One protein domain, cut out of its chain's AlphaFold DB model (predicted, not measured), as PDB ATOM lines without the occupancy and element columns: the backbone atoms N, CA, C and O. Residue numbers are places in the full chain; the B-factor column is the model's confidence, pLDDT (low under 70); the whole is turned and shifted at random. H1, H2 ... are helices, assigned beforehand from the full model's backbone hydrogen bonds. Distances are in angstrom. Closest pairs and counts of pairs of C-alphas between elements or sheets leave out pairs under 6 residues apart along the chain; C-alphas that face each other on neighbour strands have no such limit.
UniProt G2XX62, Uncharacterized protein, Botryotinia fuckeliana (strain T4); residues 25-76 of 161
ATOM      1  N   SER A  25     151.169 172.008 155.004       64.75
ATOM      2  CA  SER A  25     152.619 171.936 154.778       64.75
ATOM      3  C   SER A  25     153.375 170.991 155.728       64.75
ATOM      4  O   SER A  25     154.597 170.977 155.722       64.75
ATOM      5  N   GLY A  26     152.683 170.241 156.595       70.44
ATOM      6  CA  GLY A  26     153.271 169.463 157.688       70.44
ATOM      7  C   GLY A  26     153.832 170.326 158.823       70.44
ATOM      8  O   GLY A  26     154.131 169.801 159.888       70.44
ATOM      9  N   LEU A  27     153.914 171.649 158.646       77.56
ATOM     10  CA  LEU A  27     154.530 172.589 159.590       77.56
ATOM     11  C   LEU A  27     153.528 173.231 160.558       77.56
ATOM     12  O   LEU A  27     153.903 174.073 161.371       77.56
ATOM     13  N   THR A  28     152.248 172.870 160.489       78.69
ATOM     14  CA  THR A  28     151.227 173.434 161.379       78.69
ATOM     15  C   THR A  28     151.372 172.866 162.797       78.69
ATOM     16  O   THR A  28     151.469 171.642 162.954       78.69
ATOM     17  N   PRO A  29     151.343 173.708 163.848       79.00
ATOM     18  CA  PRO A  29     151.326 173.246 165.231       79.00
ATOM     19  C   PRO A  29     150.209 172.231 165.478       79.00
ATOM     20  O   PRO A  29     149.020 172.525 165.337       79.00
ATOM     21  N   LEU A  30     150.579 171.014 165.876       80.31
ATOM     22  CA  LEU A  30     149.592 170.001 166.230       80.31
ATOM     23  C   LEU A  30     148.921 170.367 167.564       80.31
ATOM     24  O   LEU A  30     149.551 170.932 168.462       80.31
ATOM     25  N   ALA A  31     147.659 169.983 167.744       74.19
ATOM     26  CA  ALA A  31     146.947 170.156 169.012       74.19
ATOM     27  C   ALA A  31     147.561 169.292 170.134       74.19
ATOM     28  O   ALA A  31     147.982 168.168 169.842       74.19
ATOM     29  N   PRO A  32     147.571 169.737 171.404       71.56
ATOM     30  CA  PRO A  32     147.937 168.880 172.530       71.56
ATOM     31  C   PRO A  32     147.047 167.636 172.594       71.56
ATOM     32  O   PRO A  32     145.834 167.715 172.368       71.56
ATOM     33  N   ILE A  33     147.643 166.493 172.927       71.62
ATOM     34  CA  ILE A  33     146.882 165.284 173.241       71.62
ATOM     35  C   ILE A  33     146.324 165.470 174.651       71.62
ATOM     36  O   ILE A  33     147.032 165.313 175.640       71.62
ATOM     37  N   PHE A  34     145.050 165.839 174.752       66.31
ATOM     38  CA  PHE A  34     144.339 165.688 176.017       66.31
ATOM     39  C   PHE A  34     144.089 164.198 176.253       66.31
ATOM     40  O   PHE A  34     143.743 163.514 175.285       66.31
ATOM     41  N   PRO A  35     144.228 163.689 177.491       65.75
ATOM     42  CA  PRO A  35     143.919 162.300 177.790       65.75
ATOM     43  C   PRO A  35     142.453 162.036 177.432       65.75
ATOM     44  O   PRO A  35     141.530 162.483 178.112       65.75
ATOM     45  N   LYS A  36     142.248 161.363 176.300       66.19
ATOM     46  CA  LYS A  36     140.956 160.856 175.852       66.19
ATOM     47  C   LYS A  36     140.947 159.360 176.096       66.19
ATOM     48  O   LYS A  36     141.951 158.686 175.895       66.19
ATOM     49  N   THR A  37     139.795 158.848 176.501       60.53
ATOM     50  CA  THR A  37     139.594 157.435 176.834       60.53
ATOM     51  C   THR A  37     139.839 156.501 175.646       60.53
ATOM     52  O   THR A  37     140.148 155.335 175.859       60.53
ATOM     53  N   GLN A  38     139.722 156.998 174.409       62.94
ATOM     54  CA  GLN A  38     140.035 156.267 173.182       62.94
ATOM     55  C   GLN A  38     140.616 157.229 172.139       62.94
ATOM     56  O   GLN A  38     140.041 158.286 171.866       62.94
ATOM     57  N   MET A  39     141.765 156.862 171.580       69.12
ATOM     58  CA  MET A  39     142.399 157.530 170.446       69.12
ATOM     59  C   MET A  39     142.597 156.475 169.360       69.12
ATOM     60  O   MET A  39     142.999 155.356 169.679       69.12
ATOM     61  N   ASP A  40     142.275 156.804 168.110       79.75
ATOM     62  CA  ASP A  40     142.474 155.885 166.991       79.75
ATOM     63  C   ASP A  40     143.985 155.624 166.805       79.75
ATOM     64  O   ASP A  40     144.760 156.584 166.708       79.75
ATOM     65  N   PRO A  41     144.440 154.358 166.768       79.88
ATOM     66  CA  PRO A  41     145.829 154.023 166.472       79.88
ATOM     67  C   PRO A  41     146.349 154.647 165.170       79.88
ATOM     68  O   PRO A  41     147.518 155.030 165.105       79.88
ATOM     69  N   ALA A  42     145.502 154.778 164.142       78.38
ATOM     70  CA  ALA A  42     145.899 155.364 162.863       78.38
ATOM     71  C   ALA A  42     146.239 156.860 162.992       78.38
ATOM     72  O   ALA A  42     147.233 157.326 162.427       78.38
ATOM     73  N   ASP A  43     145.469 157.592 163.800       76.00
ATOM     74  CA  ASP A  43     145.699 159.013 164.069       76.00
ATOM     75  C   ASP A  43     147.015 159.242 164.820       76.00
ATOM     76  O   ASP A  43     147.728 160.208 164.546       76.00
ATOM     77  N   LEU A  44     147.368 158.344 165.747       79.94
ATOM     78  CA  LEU A  44     148.633 158.410 166.487       79.94
ATOM     79  C   LEU A  44     149.844 158.227 165.566       79.94
ATOM     80  O   LEU A  44     150.812 158.977 165.671       79.94
ATOM     81  N   VAL A  45     149.780 157.271 164.638       82.88
ATOM     82  CA  VAL A  45     150.866 157.019 163.679       82.88
ATOM     83  C   VAL A  45     151.053 158.205 162.735       82.88
ATOM     84  O   VAL A  45     152.178 158.671 162.549       82.88
ATOM     85  N   LEU A  46     149.960 158.728 162.167       81.12
ATOM     86  CA  LEU A  46     150.017 159.903 161.295       81.12
ATOM     87  C   LEU A  46     150.619 161.102 162.029       81.12
ATOM     88  O   LEU A  46     151.471 161.809 161.494       81.12
ATOM     89  N   ARG A  47     150.189 161.316 163.268       81.44
ATOM     90  CA  ARG A  47     150.666 162.405 164.103       81.44
ATOM     91  C   ARG A  47     152.160 162.298 164.407       81.44
ATOM     92  O   ARG A  47     152.856 163.295 164.254       81.44
ATOM     93  N   ASN A  48     152.645 161.118 164.792       84.88
ATOM     94  CA  ASN A  48     154.067 160.899 165.068       84.88
ATOM     95  C   ASN A  48     154.918 161.206 163.835       84.88
ATOM     96  O   ASN A  48     155.911 161.915 163.943       84.88
ATOM     97  N   ARG A  49     154.465 160.783 162.649       85.00
ATOM     98  CA  ARG A  49     155.138 161.089 161.381       85.00
ATOM     99  C   ARG A  49     155.224 162.593 161.104       85.00
ATOM    100  O   ARG A  49     156.223 163.067 160.571       85.00
ATOM    101  N   ILE A  50     154.179 163.350 161.444       83.62
ATOM    102  CA  ILE A  50     154.187 164.812 161.302       83.62
ATOM    103  C   ILE A  50     155.142 165.447 162.322       83.62
ATOM    104  O   ILE A  50     155.888 166.350 161.958       83.62
ATOM    105  N   GLU A  51     155.146 164.994 163.579       86.00
ATOM    106  CA  GLU A  51     156.066 165.518 164.600       86.00
ATOM    107  C   GLU A  51     157.535 165.207 164.251       86.00
ATOM    108  O   GLU A  51     158.380 166.082 164.409       86.00
ATOM    109  N   GLU A  52     157.837 164.026 163.705       89.00
ATOM    110  CA  GLU A  52     159.168 163.676 163.181       89.00
ATOM    111  C   GLU A  52     159.594 164.619 162.053       89.00
ATOM    112  O   GLU A  52     160.657 165.231 162.134       89.00
ATOM    113  N   PHE A  53     158.727 164.825 161.055       86.81
ATOM    114  CA  PHE A  53     158.986 165.771 159.970       86.81
ATOM    115  C   PHE A  53     159.245 167.194 160.490       86.81
ATOM    116  O   PHE A  53     160.162 167.870 160.030       86.81
ATOM    117  N   GLN A  54     158.471 167.659 161.474       87.94
ATOM    118  CA  GLN A  54     158.688 168.975 162.083       87.94
ATOM    119  C   GLN A  54     160.050 169.060 162.773       87.94
ATOM    120  O   GLN A  54     160.758 170.045 162.576       87.94
ATOM    121  N   ARG A  55     160.444 168.025 163.524       90.50
ATOM    122  CA  ARG A  55     161.748 167.986 164.200       90.50
ATOM    123  C   ARG A  55     162.910 167.987 163.212       90.50
ATOM    124  O   ARG A  55     163.910 168.638 163.487       90.50
ATOM    125  N   GLU A  56     162.781 167.329 162.063       90.12
ATOM    126  CA  GLU A  56     163.792 167.403 160.999       90.12
ATOM    127  C   GLU A  56     163.926 168.818 160.418       90.12
ATOM    128  O   GLU A  56     165.031 169.256 160.110       90.12
ATOM    129  N   GLN A  57     162.816 169.549 160.278       85.81
ATOM    130  CA  GLN A  57     162.825 170.898 159.702       85.81
ATOM    131  C   GLN A  57     163.231 171.994 160.696       85.81
ATOM    132  O   GLN A  57     163.809 173.001 160.289       85.81
ATOM    133  N   PHE A  58     162.936 171.822 161.985       86.62
ATOM    134  CA  PHE A  58     163.186 172.824 163.026       86.62
ATOM    135  C   PHE A  58     164.292 172.424 164.004       86.62
ATOM    136  O   PHE A  58     164.227 172.789 165.174       86.62
ATOM    137  N   ASP A  59     165.287 171.668 163.539       87.31
ATOM    138  CA  ASP A  59     166.488 171.317 164.312       87.31
ATOM    139  C   ASP A  59     166.167 170.713 165.695       87.31
ATOM    140  O   ASP A  59     166.642 171.140 166.746       87.31
ATOM    141  N   GLY A  60     165.265 169.730 165.696       88.38
ATOM    142  CA  GLY A  60     164.838 168.998 166.884       88.38
ATOM    143  C   GLY A  60     163.571 169.523 167.559       88.38
ATOM    144  O   GLY A  60     163.058 168.828 168.435       88.38
ATOM    145  N   PHE A  61     163.015 170.667 167.148       87.88
ATOM    146  CA  PHE A  61     161.775 171.217 167.716       87.88
ATOM    147  C   PHE A  61     160.515 170.831 166.927       87.88
ATOM    148  O   PHE A  61     160.535 170.642 165.718       87.88
ATOM    149  N   THR A  62     159.370 170.749 167.600       88.25
ATOM    150  CA  THR A  62     158.057 170.668 166.932       88.25
ATOM    151  C   THR A  62     157.457 172.056 166.738       88.25
ATOM    152  O   THR A  62     157.713 172.975 167.518       88.25
ATOM    153  N   SER A  63     156.555 172.209 165.765       86.06
ATOM    154  CA  SER A  63     155.832 173.473 165.574       86.06
ATOM    155  C   SER A  63     155.032 173.880 166.813       86.06
ATOM    156  O   SER A  63     154.839 175.065 167.062       86.06
ATOM    157  N   ARG A  64     154.563 172.918 167.626       83.50
ATOM    158  CA  ARG A  64     153.919 173.252 168.906       83.50
ATOM    159  C   ARG A  64     154.908 173.899 169.866       83.50
ATOM    160  O   ARG A  64     154.585 174.940 170.417       83.50
ATOM    161  N   GLU A  65     156.074 173.292 170.064       84.94
ATOM    162  CA  GLU A  65     157.091 173.818 170.982       84.94
ATOM    163  C   GLU A  65     157.500 175.241 170.574       84.94
ATOM    164  O   GLU A  65     157.545 176.133 171.415       84.94
ATOM    165  N   LEU A  66     157.689 175.490 169.273       85.19
ATOM    166  CA  LEU A  66     157.955 176.836 168.755       85.19
ATOM    167  C   LEU A  66     156.804 177.817 169.032       85.19
ATOM    168  O   LEU A  66     157.051 178.979 169.353       85.19
ATOM    169  N   ALA A  67     155.553 177.368 168.917       80.19
ATOM    170  CA  ALA A  67     154.388 178.201 169.202       80.19
ATOM    171  C   ALA A  67     154.230 178.500 170.701       80.19
ATOM    172  O   ALA A  67     153.858 179.611 171.076       80.19
ATOM    173  N   ASP A  68     154.532 177.529 171.561       80.50
ATOM    174  CA  ASP A  68     154.481 177.681 173.016       80.50
ATOM    175  C   ASP A  68     155.597 178.615 173.525       80.50
ATOM    176  O   ASP A  68     155.390 179.348 174.492       80.50
ATOM    177  N   MET A  69     156.744 178.654 172.838       80.25
ATOM    178  CA  MET A  69     157.823 179.626 173.069       80.25
ATOM    179  C   MET A  69     157.555 181.015 172.453       80.25
ATOM    180  O   MET A  69     158.411 181.890 172.546       80.25
ATOM    181  N   ASP A  70     156.396 181.222 171.817       70.62
ATOM    182  CA  ASP A  70     156.030 182.445 171.080       70.62
ATOM    183  C   ASP A  70     157.036 182.808 169.960       70.62
ATOM    184  O   ASP A  70     157.154 183.966 169.560       70.62
ATOM    185  N   VAL A  71     157.760 181.809 169.431       73.62
ATOM    186  CA  VAL A  71     158.670 181.952 168.275       73.62
ATOM    187  C   VAL A  71     157.868 182.035 166.980       73.62
ATOM    188  O   VAL A  71     158.170 182.842 166.101       73.62
ATOM    189  N   ILE A  72     156.826 181.211 166.868       69.94
ATOM    190  CA  ILE A  72     155.832 181.288 165.798       69.94
ATOM    191  C   ILE A  72     154.475 181.620 166.411       69.94
ATOM    192  O   ILE A  72     154.115 181.100 167.464       69.94
ATOM    193  N   THR A  73     153.713 182.505 165.776       62.00
ATOM    194  CA  THR A  73     152.448 182.980 166.338       62.00
ATOM    195  C   THR A  73     151.376 183.059 165.266       62.00
ATOM    196  O   THR A  73     151.573 183.658 164.212       62.00
ATOM    197  N   ASP A  74     150.220 182.468 165.560       61.41
ATOM    198  CA  ASP A  74     149.012 182.577 164.732       61.41
ATOM    199  C   ASP A  74     148.186 183.819 165.099       61.41
ATOM    200  O   ASP A  74     147.100 184.054 164.567       61.41
ATOM    201  N   ARG A  75     148.671 184.625 166.055       56.47
ATOM    202  CA  ARG A  75     148.012 185.874 166.422       56.47
ATOM    203  C   ARG A  75     148.084 186.818 165.233       56.47
ATOM    204  O   ARG A  75     149.163 187.082 164.708       56.47
ATOM    205  N   HIS A  76     146.940 187.390 164.867       58.09
ATOM    206  CA  HIS A  76     146.924 188.522 163.952       58.09
ATOM    207  C   HIS A  76     147.803 189.629 164.534       58.09
ATOM    208  O   HIS A  76     147.494 190.207 165.580       58.09
TER     209      HIS A  76
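This is residues 25 to 76 of the 161 residues of an uncharacterized protein of Botryotinia fuckeliana (strain T4) (UniProt G2XX62). One long helix, H1, makes one side of a loose, open loop, and residues 25 to 40, with no named element, make the other side before they turn back into it. At the turn, residues 34 to 43 stick out, of which 41 to 43 belong to H1; by the other end of H1 sits the short helix H2, set crosswise to it. The printed part has 52 residues with two named helices, H1 then H2, and no named strand; the class is all helix, though under half of the residues, 23, are in named elements. It is only just loose, close to compact, with a radius of gyration of the C-alphas of 12.0 A, and spans 32 by 23 by 17 A.

Residues 25 to 40 come first, their C-alphas 3 to 20 A from the mean of all C-alphas. H1, residues 41 to 57, follows, and a tight link of 5 residues joins it to H2, residues 63 to 68. The two helices are close but not clearly touching, with the closest C-alphas, those of Gln 54 and Ser 63, 6.4 A apart. Their lines are about perpendicular, at 80 degrees. In H1 and H2 every O i to N i+4 pair is within hydrogen-bond range.

The printed part begins with C-alpha 25 at (152.619, 171.936, 154.778). H1 runs 24.9 A from C-alpha 41 at (145.829, 154.023, 166.472) to C-alpha 57. H2 measures 8.7 A from first to last C-alpha and ends with C-alpha 68 at (154.481, 177.681, 173.016).

The two C-alphas farthest apart, those of Pro 41 and His 76, are 34.6 A apart. The printed part has no cut. The mean pLDDT of the printed part is 77.7, with residue 25, residues 34 to 39 and residues 72 to 76 under 70.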